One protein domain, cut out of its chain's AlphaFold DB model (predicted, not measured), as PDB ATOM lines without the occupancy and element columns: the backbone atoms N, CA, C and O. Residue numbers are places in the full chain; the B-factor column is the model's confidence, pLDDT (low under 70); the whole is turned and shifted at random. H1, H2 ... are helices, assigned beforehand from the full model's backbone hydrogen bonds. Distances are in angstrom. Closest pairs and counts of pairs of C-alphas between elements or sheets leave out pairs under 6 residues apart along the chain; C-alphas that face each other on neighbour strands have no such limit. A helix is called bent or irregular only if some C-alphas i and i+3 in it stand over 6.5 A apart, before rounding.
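This is residues 1093 to 1234 of the 1234 residues of a protein of Clostridium sp. CAG:448 (UniProt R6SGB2). Four long helices, H1, H2, H3 and H9, stand side by side in an up-and-down bundle, each running against the one before it. A looser group of short helices, H4 to H8, sits on one side of it, with the beginning of H6 meeting the beginning of H9 at a corner and H7 farthest out. The 142 printed residues hold nine named helices, H1 to H9 in chain order, and no named strand; the class is all helix. The whole is compact, with a radius of gyration of the C-alphas of 15.3 A and spans of 44 by 35 by 27 A.

Start with H1, residues 1093 to 1108, and H2, residues 1115 to 1130, a helical hairpin at a shallow tilt of 18 degrees; their closest C-alphas, Leu 1097 and Ile 1128, are 6.2 A apart. H2 is irregular, but only just: C-alphas 1116 and 1119 are 6.9 A apart. H3, residues 1133 to 1150, makes a second hairpin with H2, closest at C-alphas Ala 1139 and Ala 1124, 5.0 A. The hub is H9, residues 1213 to 1232, which touches H3 at C-alphas Ala 1221 and Ala 1140, 4.0 A, and H1 at Ala 1227 and Ala 1093, 4.2 A. H1 and H3 are apart. Next look at H4, residues 1154 to 1159, which only just touches H3, with 3 pairs of C-alphas within 8 A, and only at the corner, closest at Tyr 1154 and Arg 1148, 5.8 A. H5, residues 1166 to 1170, touches H4 at C-alphas Tyr 1168 and Val 1157, 4.9 A. H6, residues 1172 to 1181, is about perpendicular to H9 at 79 degrees and touches its residues 1214 to 1218 alone, closest at C-alphas Tyr 1173 and Ala 1214, 5.3 A. H7, residues 1192 to 1198, touches no helix. H8, residues 1203 to 1209, is irregular, with C-alphas 1204 and 1207 7.2 A apart; it touches H6 at C-alphas Ala 1206 and Leu 1180, 6.2 A. Every O i to N i+4 pair is within hydrogen-bond range in H1, H3, H4, H6, H7 and H9; H2 has 10 of 12, H5 has 0 of 1 with 2 of 2 O i to N i+3 pairs, and H8 has 0 of 3 with 3 of 4.

Find C-alpha 1093 at (128.622, 159.599, 216.293), where H1 begins its 22.4 A. H2 measures 23.9 A and H3 25.9 A. H9 runs 28.7 A to C-alpha 1232 at (137.358, 156.015, 217.400).

The C-alphas farthest apart are Ser 1115 and Lys 1193, 44.6 A. The printed part has no cut, and no link is long. Its mean pLDDT is 84.0; look for values under 70 at residues 1159 to 1166, 1188 to 1193 and 1232 to 1234.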
ATOM      1  N   ALA A1093     128.671 160.747 217.193       88.12
ATOM      2  CA  ALA A1093     128.622 159.599 216.293       88.12
ATOM      3  C   ALA A1093     127.176 159.231 215.924       88.12
ATOM      4  O   ALA A1093     126.832 159.149 214.747       88.12
ATOM      5  N   SER A1094     126.293 159.064 216.914       89.56
ATOM      6  CA  SER A1094     124.897 158.695 216.654       89.56
ATOM      7  C   SER A1094     124.132 159.767 215.870       89.56
ATOM      8  O   SER A1094     123.402 159.433 214.932       89.56
ATOM      9  N   LYS A1095     124.359 161.050 216.180       90.62
ATOM     10  CA  LYS A1095     123.764 162.180 215.464       90.62
ATOM     11  C   LYS A1095     124.203 162.195 214.002       90.62
ATOM     12  O   LYS A1095     123.364 162.238 213.102       90.62
ATOM     13  N   ARG A1096     125.510 162.078 213.758       91.31
ATOM     14  CA  ARG A1096     126.112 162.086 212.420       91.31
ATOM     15  C   ARG A1096     125.688 160.881 211.586       91.31
ATOM     16  O   ARG A1096     125.305 161.056 210.435       91.31
ATOM     17  N   LEU A1097     125.617 159.682 212.169       91.50
ATOM     18  CA  LEU A1097     125.085 158.489 211.493       91.50
ATOM     19  C   LEU A1097     123.609 158.657 211.085       91.50
ATOM     20  O   LEU A1097     123.220 158.256 209.982       91.50
ATOM     21  N   ASN A1098     122.784 159.274 211.937       90.88
ATOM     22  CA  ASN A1098     121.384 159.574 211.620       90.88
ATOM     23  C   ASN A1098     121.268 160.612 210.494       90.88
ATOM     24  O   ASN A1098     120.493 160.413 209.554       90.88
ATOM     25  N   GLN A1099     122.062 161.686 210.552       91.44
ATOM     26  CA  GLN A1099     122.113 162.714 209.509       91.44
ATOM     27  C   GLN A1099     122.590 162.130 208.174       91.44
ATOM     28  O   GLN A1099     121.929 162.320 207.154       91.44
ATOM     29  N   ALA A1100     123.663 161.334 208.184       91.94
ATOM     30  CA  ALA A1100     124.174 160.635 207.011       91.94
ATOM     31  C   ALA A1100     123.117 159.691 206.413       91.94
ATOM     32  O   ALA A1100     122.887 159.707 205.206       91.94
ATOM     33  N   THR A1101     122.393 158.929 207.240       93.25
ATOM     34  CA  THR A1101     121.286 158.072 206.773       93.25
ATOM     35  C   THR A1101     120.191 158.890 206.087       93.25
ATOM     36  O   THR A1101     119.761 158.549 204.983       93.25
ATOM     37  N   GLY A1102     119.762 159.990 206.715       91.50
ATOM     38  CA  GLY A1102     118.762 160.893 206.150       91.50
ATOM     39  C   GLY A1102     119.213 161.519 204.829       91.50
ATOM     40  O   GLY A1102     118.417 161.622 203.895       91.50
ATOM     41  N   LEU A1103     120.494 161.877 204.717       93.25
ATOM     42  CA  LEU A1103     121.096 162.396 203.490       93.25
ATOM     43  C   LEU A1103     121.149 161.349 202.380       93.25
ATOM     44  O   LEU A1103     120.753 161.657 201.261       93.25
ATOM     45  N   LEU A1104     121.550 160.108 202.670       93.19
ATOM     46  CA  LEU A1104     121.531 159.024 201.680       93.19
ATOM     47  C   LEU A1104     120.112 158.763 201.153       93.19
ATOM     48  O   LEU A1104     119.926 158.561 199.954       93.19
ATOM     49  N   ASP A1105     119.098 158.832 202.020       92.06
ATOM     50  CA  ASP A1105     117.692 158.723 201.616       92.06
ATOM     51  C   ASP A1105     117.214 159.918 200.774       92.06
ATOM     52  O   ASP A1105     116.374 159.740 199.885       92.06
ATOM     53  N   LYS A1106     117.715 161.135 201.043       91.38
ATOM     54  CA  LYS A1106     117.478 162.317 200.195       91.38
ATOM     55  C   LYS A1106     118.166 162.155 198.833       91.38
ATOM     56  O   LYS A1106     117.536 162.413 197.812       91.38
ATOM     57  N   ILE A1107     119.407 161.662 198.804       92.25
ATOM     58  CA  ILE A1107     120.189 161.413 197.583       92.25
ATOM     59  C   ILE A1107     119.488 160.388 196.682       92.25
ATOM     60  O   ILE A1107     119.349 160.633 195.488       92.25
ATOM     61  N   GLU A1108     118.976 159.281 197.231       90.38
ATOM     62  CA  GLU A1108     118.226 158.269 196.459       90.38
ATOM     63  C   GLU A1108     116.936 158.807 195.820       90.38
ATOM     64  O   GLU A1108     116.454 158.254 194.832       90.38
ATOM     65  N   LYS A1109     116.355 159.870 196.388       90.06
ATOM     66  CA  LYS A1109     115.124 160.514 195.900       90.06
ATOM     67  C   LYS A1109     115.400 161.757 195.048       90.06
ATOM     68  O   LYS A1109     114.445 162.372 194.573       90.06
ATOM     69  N   ASN A1110     116.666 162.129 194.874       92.12
ATOM     70  CA  ASN A1110     117.078 163.316 194.141       92.12
ATOM     71  C   ASN A1110     116.833 163.153 192.629       92.12
ATOM     72  O   ASN A1110     116.985 162.060 192.082       92.12
ATOM     73  N   SER A1111     116.476 164.237 191.936       85.12
ATOM     74  CA  SER A1111     116.247 164.215 190.486       85.12
ATOM     75  C   SER A1111     117.495 163.883 189.666       85.12
ATOM     76  O   SER A1111     117.354 163.322 188.580       85.12
ATOM     77  N   ASP A1112     118.690 164.185 190.182       85.25
ATOM     78  CA  ASP A1112     119.972 163.964 189.497       85.25
ATOM     79  C   ASP A1112     120.605 162.592 189.814       85.25
ATOM     80  O   ASP A1112     121.716 162.276 189.373       85.25
ATOM     81  N   TYR A1113     119.885 161.737 190.549       89.25
ATOM     82  CA  TYR A1113     120.332 160.396 190.912       89.25
ATOM     83  C   TYR A1113     120.495 159.474 189.689       89.25
ATOM     84  O   TYR A1113     119.584 159.323 188.871       89.25
ATOM     85  N   LYS A1114     121.640 158.783 189.592       88.50
ATOM     86  CA  LYS A1114     121.914 157.772 188.555       88.50
ATOM     87  C   LYS A1114     121.900 156.364 189.141       88.50
ATOM     88  O   LYS A1114     122.385 156.140 190.246       88.50
ATOM     89  N   SER A1115     121.424 155.391 188.359       84.81
ATOM     90  CA  SER A1115     121.404 153.970 188.746       84.81
ATOM     91  C   SER A1115     122.767 153.432 189.183       84.81
ATOM     92  O   SER A1115     122.828 152.545 190.030       84.81
ATOM     93  N   ASP A1116     123.847 153.978 188.630       86.62
ATOM     94  CA  ASP A1116     125.213 153.514 188.875       86.62
ATOM     95  C   ASP A1116     125.709 153.889 190.286       86.62
ATOM     96  O   ASP A1116     126.659 153.292 190.785       86.62
ATOM     97  N   TYR A1117     125.020 154.804 190.984       90.06
ATOM     98  CA  TYR A1117     125.314 155.167 192.375       90.06
ATOM     99  C   TYR A1117     124.727 154.175 193.392       90.06
ATOM    100  O   TYR A1117     125.122 154.183 194.558       90.06
ATOM    101  N   ALA A1118     123.793 153.306 192.982       88.69
ATOM    102  CA  ALA A1118     123.044 152.429 193.888       88.69
ATOM    103  C   ALA A1118     123.934 151.504 194.722       88.69
ATOM    104  O   ALA A1118     123.634 151.249 195.887       88.69
ATOM    105  N   GLU A1119     125.041 151.033 194.148       90.69
ATOM    106  CA  GLU A1119     125.978 150.172 194.862       90.69
ATOM    107  C   GLU A1119     126.744 150.935 195.950       90.69
ATOM    108  O   GLU A1119     126.808 150.474 197.086       90.69
ATOM    109  N   VAL A1120     127.234 152.139 195.639       91.62
ATOM    110  CA  VAL A1120     127.955 152.996 196.595       91.62
ATOM    111  C   VAL A1120     127.050 153.398 197.759       91.62
ATOM    112  O   VAL A1120     127.449 153.299 198.915       91.62
ATOM    113  N   ILE A1121     125.799 153.778 197.479       92.12
ATOM    114  CA  ILE A1121     124.830 154.130 198.525       92.12
ATOM    115  C   ILE A1121     124.484 152.911 199.393       92.12
ATOM    116  O   ILE A1121     124.368 153.029 200.614       92.12
ATOM    117  N   ARG A1122     124.355 151.721 198.794       91.69
ATOM    118  CA  ARG A1122     124.105 150.472 199.530       91.69
ATOM    119  C   ARG A1122     125.262 150.124 200.464       91.69
ATOM    120  O   ARG A1122     125.013 149.726 201.602       91.69
ATOM    121  N   GLU A1123     126.500 150.263 199.998       91.38
ATOM    122  CA  GLU A1123     127.701 150.073 200.816       91.38
ATOM    123  C   GLU A1123     127.780 151.105 201.945       91.38
ATOM    124  O   GLU A1123     128.042 150.732 203.085       91.38
ATOM    125  N   ALA A1124     127.461 152.369 201.666       92.25
ATOM    126  CA  ALA A1124     127.433 153.427 202.667       92.25
ATOM    127  C   ALA A1124     126.378 153.174 203.762       92.25
ATOM    128  O   ALA A1124     126.677 153.263 204.953       92.25
ATOM    129  N   LYS A1125     125.160 152.751 203.390       93.50
ATOM    130  CA  LYS A1125     124.121 152.333 204.352       93.50
ATOM    131  C   LYS A1125     124.536 151.106 205.170       93.50
ATOM    132  O   LYS A1125     124.172 151.001 206.340       93.50
ATOM    133  N   ALA A1126     125.281 150.173 204.571       91.81
ATOM    134  CA  ALA A1126     125.823 149.022 205.289       91.81
ATOM    135  C   ALA A1126     126.897 149.449 206.303       91.81
ATOM    136  O   ALA A1126     126.814 149.045 207.457       91.81
ATOM    137  N   ALA A1127     127.821 150.332 205.913       91.38
ATOM    138  CA  ALA A1127     128.848 150.877 206.800       91.38
ATOM    139  C   ALA A1127     128.251 151.621 208.007       91.38
ATOM    140  O   ALA A1127     128.677 151.389 209.136       91.38
ATOM    141  N   ILE A1128     127.209 152.437 207.789       92.06
ATOM    142  CA  ILE A1128     126.452 153.093 208.870       92.06
ATOM    143  C   ILE A1128     125.854 152.063 209.830       92.06
ATOM    144  O   ILE A1128     125.951 152.209 211.046       92.06
ATOM    145  N   LYS A1129     125.214 151.020 209.293       91.38
ATOM    146  CA  LYS A1129     124.569 149.983 210.104       91.38
ATOM    147  C   LYS A1129     125.581 149.187 210.929       91.38
ATOM    148  O   LYS A1129     125.275 148.817 212.061       91.38
ATOM    149  N   ASP A1130     126.744 148.917 210.350       88.62
ATOM    150  CA  ASP A1130     127.812 148.149 210.982       88.62
ATOM    151  C   ASP A1130     128.646 148.999 211.961       88.62
ATOM    152  O   ASP A1130     129.414 148.427 212.730       88.62
ATOM    153  N   GLN A1131     128.481 150.333 211.955       87.81
ATOM    154  CA  GLN A1131     129.190 151.306 212.807       87.81
ATOM    155  C   GLN A1131     130.711 151.083 212.832       87.81
ATOM    156  O   GLN A1131     131.357 151.138 213.875       87.81
ATOM    157  N   ASN A1132     131.285 150.782 211.667       83.81
ATOM    158  CA  ASN A1132     132.699 150.458 211.517       83.81
ATOM    159  C   ASN A1132     133.462 151.668 210.968       83.81
ATOM    160  O   ASN A1132     133.191 152.079 209.842       83.81
ATOM    161  N   GLU A1133     134.441 152.178 211.720       86.62
ATOM    162  CA  GLU A1133     135.296 153.320 211.353       86.62
ATOM    163  C   GLU A1133     135.873 153.206 209.931       86.62
ATOM    164  O   GLU A1133     135.594 154.039 209.071       86.62
ATOM    165  N   ASN A1134     136.601 152.122 209.638       88.31
ATOM    166  CA  ASN A1134     137.198 151.894 208.317       88.31
ATOM    167  C   ASN A1134     136.130 151.796 207.219       88.31
ATOM    168  O   ASN A1134     136.317 152.295 206.110       88.31
ATOM    169  N   GLY A1135     135.000 151.151 207.522       90.19
ATOM    170  CA  GLY A1135     133.872 151.046 206.598       90.19
ATOM    171  C   GLY A1135     133.260 152.408 206.265       90.19
ATOM    172  O   GLY A1135     132.956 152.668 205.100       90.19
ATOM    173  N   LEU A1136     133.116 153.275 207.269       91.81
ATOM    174  CA  LEU A1136     132.594 154.635 207.140       91.81
ATOM    175  C   LEU A1136     133.550 155.525 206.341       91.81
ATOM    176  O   LEU A1136     133.114 156.145 205.375       91.81
ATOM    177  N   MET A1137     134.850 155.506 206.652       92.56
ATOM    178  CA  MET A1137     135.863 156.248 205.888       92.56
ATOM    179  C   MET A1137     135.915 155.814 204.416       92.56
ATOM    180  O   MET A1137     135.951 156.643 203.508       92.56
ATOM    181  N   MET A1138     135.875 154.503 204.150       92.75
ATOM    182  CA  MET A1138     135.851 153.988 202.778       92.75
ATOM    183  C   MET A1138     134.573 154.386 202.029       92.75
ATOM    184  O   MET A1138     134.624 154.652 200.827       92.75
ATOM    185  N   ALA A1139     133.424 154.391 202.709       93.00
ATOM    186  CA  ALA A1139     132.164 154.832 202.125       93.00
ATOM    187  C   ALA A1139     132.179 156.336 201.815       93.00
ATOM    188  O   ALA A1139     131.760 156.725 200.724       93.00
ATOM    189  N   ALA A1140     132.720 157.156 202.720       93.69
ATOM    190  CA  ALA A1140     132.881 158.594 202.530       93.69
ATOM    191  C   ALA A1140     133.725 158.919 201.288       93.69
ATOM    192  O   ALA A1140     133.278 159.675 200.425       93.69
ATOM    193  N   GLU A1141     134.880 158.268 201.106       94.25
ATOM    194  CA  GLU A1141     135.721 158.495 199.919       94.25
ATOM    195  C   GLU A1141     135.022 158.067 198.618       94.25
ATOM    196  O   GLU A1141     135.140 158.731 197.586       94.25
ATOM    197  N   LYS A1142     134.223 156.991 198.642       93.81
ATOM    198  CA  LYS A1142     133.416 156.597 197.473       93.81
ATOM    199  C   LYS A1142     132.335 157.633 197.145       93.81
ATOM    200  O   LYS A1142     132.087 157.888 195.965       93.81
ATOM    201  N   LEU A1143     131.714 158.252 198.152       93.50
ATOM    202  CA  LEU A1143     130.764 159.356 197.961       93.50
ATOM    203  C   LEU A1143     131.457 160.611 197.414       93.50
ATOM    204  O   LEU A1143     130.943 161.216 196.471       93.50
ATOM    205  N   ARG A1144     132.651 160.951 197.920       92.44
ATOM    206  CA  ARG A1144     133.512 162.008 197.357       92.44
ATOM    207  C   ARG A1144     133.878 161.718 195.901       92.44
ATOM    208  O   ARG A1144     133.900 162.632 195.083       92.44
ATOM    209  N   GLY A1145     134.078 160.451 195.534       91.12
ATOM    210  CA  GLY A1145     134.250 160.026 194.142       91.12
ATOM    211  C   GLY A1145     133.077 160.433 193.243       91.12
ATOM    212  O   GLY A1145     133.292 161.060 192.207       91.12
ATOM    213  N   ILE A1146     131.838 160.160 193.668       92.06
ATOM    214  CA  ILE A1146     130.623 160.590 192.946       92.06
ATOM    215  C   ILE A1146     130.541 162.122 192.883       92.06
ATOM    216  O   ILE A1146     130.181 162.691 191.852       92.06
ATOM    217  N   LEU A1147     130.898 162.803 193.973       91.12
ATOM    218  CA  LEU A1147     130.923 164.261 194.027       91.12
ATOM    219  C   LEU A1147     131.911 164.858 193.013       91.12
ATOM    220  O   LEU A1147     131.529 165.759 192.273       91.12
ATOM    221  N   ARG A1148     133.130 164.318 192.897       91.31
ATOM    222  CA  ARG A1148     134.119 164.747 191.889       91.31
ATOM    223  C   ARG A1148     133.628 164.522 190.453       91.31
ATOM    224  O   ARG A1148     133.977 165.294 189.565       91.31
ATOM    225  N   GLU A1149     132.814 163.494 190.201       88.94
ATOM    226  CA  GLU A1149     132.199 163.283 188.880       88.94
ATOM    227  C   GLU A1149     131.126 164.333 188.550       88.94
ATOM    228  O   GLU A1149     131.011 164.763 187.400       88.94
ATOM    229  N   LEU A1150     130.323 164.727 189.543       87.06
ATOM    230  CA  LEU A1150     129.255 165.721 189.392       87.06
ATOM    231  C   LEU A1150     129.783 167.159 189.384       87.06
ATOM    232  O   LEU A1150     129.229 168.020 188.702       87.06
ATOM    233  N   ASP A1151     130.867 167.403 190.110       88.31
ATOM    234  CA  ASP A1151     131.546 168.683 190.220       88.31
ATOM    235  C   ASP A1151     133.067 168.488 190.099       88.31
ATOM    236  O   ASP A1151     133.771 168.393 191.105       88.31
ATOM    237  N   PRO A1152     133.618 168.452 188.871       86.12
ATOM    238  CA  PRO A1152     135.055 168.262 188.652       86.12
ATOM    239  C   PRO A1152     135.939 169.323 189.321       86.12
ATOM    240  O   PRO A1152     137.117 169.078 189.570       86.12
ATOM    241  N   ASN A1153     135.383 170.503 189.624       84.69
ATOM    242  CA  ASN A1153     136.101 171.569 190.317       84.69
ATOM    243  C   ASN A1153     136.130 171.368 191.844       84.69
ATOM    244  O   ASN A1153     136.874 172.072 192.524       84.69
ATOM    245  N   TYR A1154     135.374 170.407 192.392       84.12
ATOM    246  CA  TYR A1154     135.363 170.077 193.820       84.12
ATOM    247  C   TYR A1154     136.731 169.600 194.330       84.12
ATOM    248  O   TYR A1154     137.083 169.857 195.475       84.12
ATOM    249  N   GLN A1155     137.568 169.007 193.472       79.50
ATOM    250  CA  GLN A1155     138.928 168.613 193.854       79.50
ATOM    251  C   GLN A1155     139.759 169.801 194.377       79.50
ATOM    252  O   GLN A1155     140.594 169.623 195.264       79.50
ATOM    253  N   TYR A1156     139.517 171.018 193.871       74.00
ATOM    254  CA  TYR A1156     140.156 172.238 194.378       74.00
ATOM    255  C   TYR A1156     139.613 172.652 195.751       74.00
ATOM    256  O   TYR A1156     140.374 173.161 196.564       74.00
ATOM    257  N   VAL A1157     138.334 172.389 196.034       75.25
ATOM    258  CA  VAL A1157     137.732 172.613 197.361       75.25
ATOM    259  C   VAL A1157     138.388 171.707 198.406       75.25
ATOM    260  O   VAL A1157     138.705 172.168 199.493       75.25
ATOM    261  N   GLU A1158     138.680 170.449 198.058       71.81
ATOM    262  CA  GLU A1158     139.334 169.491 198.968       71.81
ATOM    263  C   GLU A1158     140.796 169.832 199.296       71.81
ATOM    264  O   GLU A1158     141.326 169.335 200.284       71.81
ATOM    265  N   SER A1159     141.475 170.626 198.462       61.75
ATOM    266  CA  SER A1159     142.940 170.754 198.509       61.75
ATOM    267  C   SER A1159     143.476 172.171 198.750       61.75
ATOM    268  O   SER A1159     144.682 172.315 198.918       61.75
ATOM    269  N   HIS A1160     142.631 173.211 198.754       58.59
ATOM    270  CA  HIS A1160     143.082 174.614 198.682       58.59
ATOM    271  C   HIS A1160     142.340 175.561 199.649       58.59
ATOM    272  O   HIS A1160     142.046 176.702 199.302       58.59
ATOM    273  N   ALA A1161     142.031 175.126 200.876       49.44
ATOM    274  CA  ALA A1161     141.276 175.948 201.833       49.44
ATOM    275  C   ALA A1161     141.957 177.288 202.212       49.44
ATOM    276  O   ALA A1161     141.256 178.216 202.590       49.44
ATOM    277  N   ASN A1162     143.288 177.423 202.061       47.44
ATOM    278  CA  ASN A1162     144.056 178.565 202.594       47.44
ATOM    279  C   ASN A1162     145.160 179.135 201.668       47.44
ATOM    280  O   ASN A1162     145.987 179.916 202.127       47.44
ATOM    281  N   ASP A1163     145.226 178.778 200.381       53.34
ATOM    282  CA  ASP A1163     146.382 179.127 199.526       53.34
ATOM    283  C   ASP A1163     146.169 180.346 198.596       53.34
ATOM    284  O   ASP A1163     147.001 180.647 197.740       53.34
ATOM    285  N   GLY A1164     145.044 181.056 198.744       53.31
ATOM    286  CA  GLY A1164     144.688 182.209 197.909       53.31
ATOM    287  C   GLY A1164     144.232 181.854 196.485       53.31
ATOM    288  O   GLY A1164     143.947 182.750 195.683       53.31
ATOM    289  N   ASN A1165     144.125 180.566 196.144       62.03
ATOM    290  CA  ASN A1165     143.651 180.113 194.843       62.03
ATOM    291  C   ASN A1165     142.124 180.194 194.761       62.03
ATOM    292  O   ASN A1165     141.412 179.417 195.376       62.03
ATOM    293  N   THR A1166     141.583 181.081 193.929       67.38
ATOM    294  CA  THR A1166     140.122 181.267 193.804       67.38
ATOM    295  C   THR A1166     139.413 180.200 192.961       67.38
ATOM    296  O   THR A1166     138.208 180.303 192.728       67.38
ATOM    297  N   ASN A1167     140.110 179.148 192.511       72.88
ATOM    298  CA  ASN A1167     139.514 178.098 191.678       72.88
ATOM    299  C   ASN A1167     138.437 177.275 192.396       72.88
ATOM    300  O   ASN A1167     137.532 176.781 191.720       72.88
ATOM    301  N   TYR A1168     138.459 177.185 193.732       75.12
ATOM    302  CA  TYR A1168     137.372 176.566 194.503       75.12
ATOM    303  C   TYR A1168     136.025 177.264 194.246       75.12
ATOM    304  O   TYR A1168     134.991 176.605 194.200       75.12
ATOM    305  N   LYS A1169     136.025 178.568 193.925       79.75
ATOM    306  CA  LYS A1169     134.811 179.327 193.570       79.75
ATOM    307  C   LYS A1169     134.144 178.839 192.286       79.75
ATOM    308  O   LYS A1169     133.020 179.239 191.997       79.75
ATOM    309  N   ASN A1170     134.808 177.998 191.489       83.19
ATOM    310  CA  ASN A1170     134.226 177.387 190.294       83.19
ATOM    311  C   ASN A1170     133.461 176.087 190.585       83.19
ATOM    312  O   ASN A1170     132.748 175.622 189.692       83.19
ATOM    313  N   SER A1171     133.575 175.536 191.797       87.19
ATOM    314  CA  SER A1171     132.809 174.376 192.261       87.19
ATOM    315  C   SER A1171     131.321 174.710 192.386       87.19
ATOM    316  O   SER A1171     130.932 175.749 192.924       87.19
ATOM    317  N   THR A1172     130.479 173.819 191.869       85.19
ATOM    318  CA  THR A1172     129.023 173.874 192.043       85.19
ATOM    319  C   THR A1172     128.643 173.692 193.512       85.19
ATOM    320  O   THR A1172     127.810 174.449 194.009       85.19
ATOM    321  N   TYR A1173     129.300 172.765 194.226       88.94
ATOM    322  CA  TYR A1173     129.156 172.612 195.678       88.94
ATOM    323  C   TYR A1173     129.447 173.929 196.403       88.94
ATOM    324  O   TYR A1173     128.601 174.404 197.161       88.94
ATOM    325  N   TRP A1174     130.600 174.547 196.122       87.25
ATOM    326  CA  TRP A1174     131.020 175.756 196.829       87.25
ATOM    327  C   TRP A1174     130.072 176.928 196.589       87.25
ATOM    328  O   TRP A1174     129.650 177.584 197.534       87.25
ATOM    329  N   LYS A1175     129.667 177.163 195.334       88.81
ATOM    330  CA  LYS A1175     128.694 178.219 194.999       88.81
ATOM    331  C   LYS A1175     127.360 178.017 195.710       88.81
ATOM    332  O   LYS A1175     126.733 178.990 196.132       88.81
ATOM    333  N   ASN A1176     126.904 176.768 195.811       89.38
ATOM    334  CA  ASN A1176     125.682 176.464 196.537       89.38
ATOM    335  C   ASN A1176     125.865 176.708 198.041       89.38
ATOM    336  O   ASN A1176     125.039 177.391 198.641       89.38
ATOM    337  N   LEU A1177     126.970 176.245 198.630       87.75
ATOM    338  CA  LEU A1177     127.288 176.477 200.039       87.75
ATOM    339  C   LEU A1177     127.378 177.979 200.360       87.75
ATOM    340  O   LEU A1177     126.719 178.436 201.287       87.75
ATOM    341  N   GLU A1178     128.087 178.766 199.549       87.75
ATOM    342  CA  GLU A1178     128.170 180.231 199.662       87.75
ATOM    343  C   GLU A1178     126.776 180.886 199.615       87.75
ATOM    344  O   GLU A1178     126.453 181.762 200.420       87.75
ATOM    345  N   SER A1179     125.900 180.434 198.712       87.94
ATOM    346  CA  SER A1179     124.521 180.929 198.604       87.94
ATOM    347  C   SER A1179     123.675 180.617 199.848       87.94
ATOM    348  O   SER A1179     122.922 181.488 200.322       87.94
ATOM    349  N   LEU A1180     123.804 179.394 200.376       89.75
ATOM    350  CA  LEU A1180     123.102 178.902 201.566       89.75
ATOM    351  C   LEU A1180     123.587 179.598 202.832       89.75
ATOM    352  O   LEU A1180     122.764 180.041 203.628       89.75
ATOM    353  N   MET A1181     124.899 179.756 202.987       86.00
ATOM    354  CA  MET A1181     125.507 180.472 204.104       86.00
ATOM    355  C   MET A1181     125.256 181.978 203.996       86.00
ATOM    356  O   MET A1181     125.063 182.638 205.010       86.00
ATOM    357  N   GLY A1182     125.152 182.526 202.783       85.38
ATOM    358  CA  GLY A1182     124.952 183.955 202.525       85.38
ATOM    359  C   GLY A1182     126.248 184.762 202.400       85.38
ATOM    360  O   GLY A1182     126.171 185.974 202.195       85.38
ATOM    361  N   TYR A1183     127.404 184.106 202.509       85.38
ATOM    362  CA  TYR A1183     128.749 184.647 202.308       85.38
ATOM    363  C   TYR A1183     129.723 183.509 201.961       85.38
ATOM    364  O   TYR A1183     129.429 182.340 202.215       85.38
ATOM    365  N   ASP A1184     130.879 183.858 201.396       83.44
ATOM    366  CA  ASP A1184     131.977 182.921 201.142       83.44
ATOM    367  C   ASP A1184     132.707 182.651 202.467       83.44
ATOM    368  O   ASP A1184     133.283 183.566 203.059       83.44
ATOM    369  N   MET A1185     132.648 181.413 202.973       77.50
ATOM    370  CA  MET A1185     133.238 181.065 204.277       77.50
ATOM    371  C   MET A1185     134.757 181.284 204.299       77.50
ATOM    372  O   MET A1185     135.299 181.674 205.338       77.50
ATOM    373  N   ASN A1186     135.396 181.156 203.129       73.56
ATOM    374  CA  ASN A1186     136.827 181.370 202.915       73.56
ATOM    375  C   ASN A1186     137.169 182.838 202.596       73.56
ATOM    376  O   ASN A1186     138.316 183.152 202.279       73.56
ATOM    377  N   ASP A1187     136.202 183.761 202.653       72.88
ATOM    378  CA  ASP A1187     136.481 185.187 202.504       72.88
ATOM    379  C   ASP A1187     137.133 185.734 203.779       72.88
ATOM    380  O   ASP A1187     136.474 186.010 204.789       72.88
ATOM    381  N   LEU A1188     138.456 185.881 203.711       63.53
ATOM    382  CA  LEU A1188     139.290 186.452 204.767       63.53
ATOM    383  C   LEU A1188     139.093 187.972 204.923       63.53
ATOM    384  O   LEU A1188     139.562 188.545 205.901       63.53
ATOM    385  N   SER A1189     138.402 188.643 203.989       65.94
ATOM    386  CA  SER A1189     138.117 190.081 204.087       65.94
ATOM    387  C   SER A1189     136.897 190.406 204.955       65.94
ATOM    388  O   SER A1189     136.758 191.542 205.411       65.94
ATOM    389  N   LEU A1190     136.018 189.429 205.210       64.62
ATOM    390  CA  LEU A1190     134.842 189.607 206.058       64.62
ATOM    391  C   LEU A1190     135.193 189.385 207.528       64.62
ATOM    392  O   LEU A1190     135.611 188.300 207.928       64.62
ATOM    393  N   THR A1191     134.908 190.375 208.372       63.53
ATOM    394  CA  THR A1191     135.004 190.205 209.826       63.53
ATOM    395  C   THR A1191     133.950 189.216 210.333       63.53
ATOM    396  O   THR A1191     132.851 189.121 209.784       63.53
ATOM    397  N   ASN A1192     134.195 188.555 211.469       60.34
ATOM    398  CA  ASN A1192     133.211 187.653 212.097       60.34
ATOM    399  C   ASN A1192     131.849 188.330 212.354       60.34
ATOM    400  O   ASN A1192     130.794 187.696 212.297       60.34
ATOM    401  N   LYS A1193     131.841 189.651 212.582       59.56
ATOM    402  CA  LYS A1193     130.617 190.450 212.738       59.56
ATOM    403  C   LYS A1193     129.852 190.618 211.422       59.56
ATOM    404  O   LYS A1193     128.622 190.661 211.444       59.56
ATOM    405  N   GLU A1194     130.552 190.742 210.301       72.44
ATOM    406  CA  GLU A1194     129.963 190.808 208.960       72.44
ATOM    407  C   GLU A1194     129.488 189.434 208.509       72.44
ATOM    408  O   GLU A1194     128.319 189.317 208.137       72.44
ATOM    409  N   LYS A1195     130.314 188.392 208.682       75.31
ATOM    410  CA  LYS A1195     129.921 186.990 208.474       75.31
ATOM    411  C   LYS A1195     128.631 186.682 209.232       75.31
ATOM    412  O   LYS A1195     127.640 186.300 208.627       75.31
ATOM    413  N   LYS A1196     128.550 187.015 210.526       72.06
ATOM    414  CA  LYS A1196     127.340 186.824 211.353       72.06
ATOM    415  C   LYS A1196     126.096 187.581 210.865       72.06
ATOM    416  O   LYS A1196     124.983 187.130 211.121       72.06
ATOM    417  N   LYS A1197     126.248 188.742 210.219       79.06
ATOM    418  CA  LYS A1197     125.115 189.498 209.646       79.06
ATOM    419  C   LYS A1197     124.639 188.907 208.323       79.06
ATOM    420  O   LYS A1197     123.448 188.977 208.033       79.06
ATOM    421  N   LEU A1198     125.572 188.397 207.524       83.19
ATOM    422  CA  LEU A1198     125.304 187.786 206.224       83.19
ATOM    423  C   LEU A1198     124.817 186.339 206.364       83.19
ATOM    424  O   LEU A1198     124.066 185.870 205.510       83.19
ATOM    425  N   ARG A1199     125.200 185.671 207.461       84.25
ATOM    426  CA  ARG A1199     124.887 184.275 207.763       84.25
ATOM    427  C   ARG A1199     123.382 184.016 207.749       84.25
ATOM    428  O   ARG A1199     122.644 184.555 208.576       84.25
ATOM    429  N   LYS A1200     122.932 183.148 206.840       84.69
ATOM    430  CA  LYS A1200     121.533 182.698 206.744       84.69
ATOM    431  C   LYS A1200     121.273 181.396 207.508       84.69
ATOM    432  O   LYS A1200     120.162 181.214 207.996       84.69
ATOM    433  N   CYS A1201     122.272 180.522 207.614       82.50
ATOM    434  CA  CYS A1201     122.219 179.247 208.337       82.50
ATOM    435  C   CYS A1201     123.592 178.881 208.915       82.50
ATOM    436  O   CYS A1201     124.582 179.534 208.584       82.50
ATOM    437  N   TYR A1202     123.650 177.890 209.808       81.38
ATOM    438  CA  TYR A1202     124.923 177.313 210.257       81.38
ATOM    439  C   TYR A1202     125.406 176.249 209.282       81.38
ATOM    440  O   TYR A1202     124.589 175.603 208.626       81.38
ATOM    441  N   TYR A1203     126.720 176.030 209.235       82.38
ATOM    442  CA  TYR A1203     127.326 175.034 208.357       82.38
ATOM    443  C   TYR A1203     126.670 173.650 208.509       82.38
ATOM    444  O   TYR A1203     126.178 173.078 207.539       82.38
ATOM    445  N   TYR A1204     126.512 173.185 209.752       78.06
ATOM    446  CA  TYR A1204     125.869 171.909 210.079       78.06
ATOM    447  C   TYR A1204     124.345 171.870 209.830       78.06
ATOM    448  O   TYR A1204     123.718 170.847 210.076       78.06
ATOM    449  N   GLU A1205     123.728 172.961 209.368       80.50
ATOM    450  CA  GLU A1205     122.311 173.031 208.968       80.50
ATOM    451  C   GLU A1205     122.153 173.274 207.458       80.50
ATOM    452  O   GLU A1205     121.040 173.191 206.932       80.50
ATOM    453  N   ALA A1206     123.244 173.566 206.740       84.31
ATOM    454  CA  ALA A1206     123.191 173.960 205.334       84.31
ATOM    455  C   ALA A1206     122.568 172.865 204.453       84.31
ATOM    456  O   ALA A1206     121.803 173.164 203.533       84.31
ATOM    457  N   TYR A1207     122.818 171.594 204.777       85.12
ATOM    458  CA  TYR A1207     122.262 170.451 204.048       85.12
ATOM    459  C   TYR A1207     120.729 170.347 204.128       85.12
ATOM    460  O   TYR A1207     120.106 169.729 203.263       85.12
ATOM    461  N   ASP A1208     120.094 170.914 205.159       84.38
ATOM    462  CA  ASP A1208     118.635 170.875 205.315       84.38
ATOM    463  C   ASP A1208     117.918 171.940 204.478       84.38
ATOM    464  O   ASP A1208     116.700 171.878 204.301       84.38
ATOM    465  N   LEU A1209     118.672 172.883 203.913       87.12
ATOM    466  CA  LEU A1209     118.155 174.014 203.147       87.12
ATOM    467  C   LEU A1209     118.336 173.858 201.631       87.12
ATOM    468  O   LEU A1209     118.012 174.782 200.881       87.12
ATOM    469  N   THR A1210     118.844 172.714 201.168       88.50
ATOM    470  CA  THR A1210     119.134 172.464 199.753       88.50
ATOM    471  C   THR A1210     118.785 171.043 199.322       88.50
ATOM    472  O   THR A1210     118.885 170.100 200.103       88.50
ATOM    473  N   ASP A1211     118.420 170.902 198.049       87.38
ATOM    474  CA  ASP A1211     118.291 169.619 197.353       87.38
ATOM    475  C   ASP A1211     119.427 169.424 196.324       87.38
ATOM    476  O   ASP A1211     119.368 168.517 195.498       87.38
ATOM    477  N   GLU A1212     120.467 170.266 196.329       91.25
ATOM    478  CA  GLU A1212     121.578 170.154 195.377       91.25
ATOM    479  C   GLU A1212     122.410 168.896 195.656       91.25
ATOM    480  O   GLU A1212     123.000 168.739 196.731       91.25
ATOM    481  N   MET A1213     122.507 168.005 194.667       89.69
ATOM    482  CA  MET A1213     123.132 166.693 194.842       89.69
ATOM    483  C   MET A1213     124.598 166.778 195.291       89.69
ATOM    484  O   MET A1213     125.023 165.985 196.131       89.69
ATOM    485  N   ALA A1214     125.358 167.755 194.785       89.50
ATOM    486  CA  ALA A1214     126.760 167.948 195.155       89.50
ATOM    487  C   ALA A1214     126.930 168.280 196.653       89.50
ATOM    488  O   ALA A1214     127.794 167.727 197.329       89.50
ATOM    489  N   THR A1215     126.056 169.128 197.199       90.19
ATOM    490  CA  THR A1215     126.062 169.498 198.623       90.19
ATOM    491  C   THR A1215     125.589 168.364 199.516       90.19
ATOM    492  O   THR A1215     126.216 168.104 200.538       90.19
ATOM    493  N   LEU A1216     124.556 167.623 199.110       92.44
ATOM    494  CA  LEU A1216     124.106 166.450 199.863       92.44
ATOM    495  C   LEU A1216     125.188 165.359 199.937       92.44
ATOM    496  O   LEU A1216     125.360 164.752 200.991       92.44
ATOM    497  N   LEU A1217     125.925 165.119 198.844       92.38
ATOM    498  CA  LEU A1217     127.027 164.148 198.806       92.38
ATOM    499  C   LEU A1217     128.205 164.563 199.689       92.38
ATOM    500  O   LEU A1217     128.772 163.704 200.359       92.38
ATOM    501  N   HIS A1218     128.547 165.855 199.705       92.31
ATOM    502  CA  HIS A1218     129.594 166.387 200.573       92.31
ATOM    503  C   HIS A1218     129.272 166.132 202.048       92.31
ATOM    504  O   HIS A1218     130.018 165.422 202.716       92.31
ATOM    505  N   PHE A1219     128.118 166.614 202.521       92.31
ATOM    506  CA  PHE A1219     127.721 166.442 203.921       92.31
ATOM    507  C   PHE A1219     127.518 164.968 204.293       92.31
ATOM    508  O   PHE A1219     127.781 164.578 205.423       92.31
ATOM    509  N   ALA A1220     127.078 164.115 203.359       93.31
ATOM    510  CA  ALA A1220     126.963 162.682 203.624       93.31
ATOM    511  C   ALA A1220     128.335 162.023 203.841       93.31
ATOM    512  O   ALA A1220     128.449 161.161 204.709       93.31
ATOM    513  N   ALA A1221     129.351 162.415 203.066       92.69
ATOM    514  CA  ALA A1221     130.718 161.929 203.234       92.69
ATOM    515  C   ALA A1221     131.350 162.475 204.523       92.69
ATOM    516  O   ALA A1221     131.854 161.702 205.331       92.69
ATOM    517  N   GLU A1222     131.244 163.782 204.750       90.94
ATOM    518  CA  GLU A1222     131.762 164.454 205.942       90.94
ATOM    519  C   GLU A1222     131.138 163.897 207.224       90.94
ATOM    520  O   GLU A1222     131.852 163.527 208.144       90.94
ATOM    521  N   TYR A1223     129.817 163.703 207.275       92.19
ATOM    522  CA  TYR A1223     129.183 163.121 208.461       92.19
ATOM    523  C   TYR A1223     129.565 161.660 208.699       92.19
ATOM    524  O   TYR A1223     129.518 161.201 209.838       92.19
ATOM    525  N   MET A1224     129.951 160.907 207.668       92.25
ATOM    526  CA  MET A1224     130.520 159.571 207.869       92.25
ATOM    527  C   MET A1224     131.938 159.636 208.430       92.25
ATOM    528  O   MET A1224     132.275 158.808 209.271       92.25
ATOM    529  N   GLU A1225     132.742 160.606 207.998       90.69
ATOM    530  CA  GLU A1225     134.083 160.858 208.534       90.69
ATOM    531  C   GLU A1225     134.013 161.347 209.986       90.69
ATOM    532  O   GLU A1225     134.650 160.750 210.850       90.69
ATOM    533  N   ASP A1226     133.152 162.323 210.286       87.62
ATOM    534  CA  ASP A1226     132.867 162.791 211.646       87.62
ATOM    535  C   ASP A1226     132.379 161.647 212.537       87.62
ATOM    536  O   ASP A1226     132.798 161.518 213.684       87.62
ATOM    537  N   ALA A1227     131.475 160.801 212.028       88.81
ATOM    538  CA  ALA A1227     130.998 159.643 212.772       88.81
ATOM    539  C   ALA A1227     132.118 158.628 213.021       88.81
ATOM    540  O   ALA A1227     132.168 158.057 214.106       88.81
ATOM    541  N   ALA A1228     133.007 158.405 212.050       87.88
ATOM    542  CA  ALA A1228     134.160 157.523 212.196       87.88
ATOM    543  C   ALA A1228     135.148 158.061 213.245       87.88
ATOM    544  O   ALA A1228     135.527 157.319 214.147       87.88
ATOM    545  N   ALA A1229     135.480 159.354 213.183       84.75
ATOM    546  CA  ALA A1229     136.340 160.033 214.153       84.75
ATOM    547  C   ALA A1229     135.721 160.052 215.559       84.75
ATOM    548  O   ALA A1229     136.385 159.778 216.554       84.75
ATOM    549  N   ALA A1230     134.416 160.312 215.660       81.25
ATOM    550  CA  ALA A1230     133.724 160.237 216.935       81.25
ATOM    551  C   ALA A1230     133.748 158.800 217.478       81.25
ATOM    552  O   ALA A1230     134.045 158.628 218.649       81.25
ATOM    553  N   LEU A1231     133.502 157.774 216.649       81.44
ATOM    554  CA  LEU A1231     133.523 156.360 217.056       81.44
ATOM    555  C   LEU A1231     134.902 155.860 217.499       81.44
ATOM    556  O   LEU A1231     134.940 155.003 218.370       81.44
ATOM    557  N   SER A1232     136.004 156.375 216.949       68.44
ATOM    558  CA  SER A1232     137.358 156.015 217.400       68.44
ATOM    559  C   SER A1232     137.725 156.618 218.763       68.44
ATOM    560  O   SER A1232     138.696 156.193 219.386       68.44
ATOM    561  N   THR A1233     136.922 157.574 219.244       56.06
ATOM    562  CA  THR A1233     137.057 158.210 220.563       56.06
ATOM    563  C   THR A1233     136.317 157.425 221.673       56.06
ATOM    564  O   THR A1233     136.487 157.723 222.857       56.06
ATOM    565  N   TYR A1234     135.497 156.422 221.317       46.91
ATOM    566  CA  TYR A1234     134.722 155.553 222.227       46.91
ATOM    567  C   TYR A1234     135.237 154.115 222.222       46.91
ATOM    568  O   TYR A1234     135.113 153.460 223.286       46.91
TER     569      TYR A1234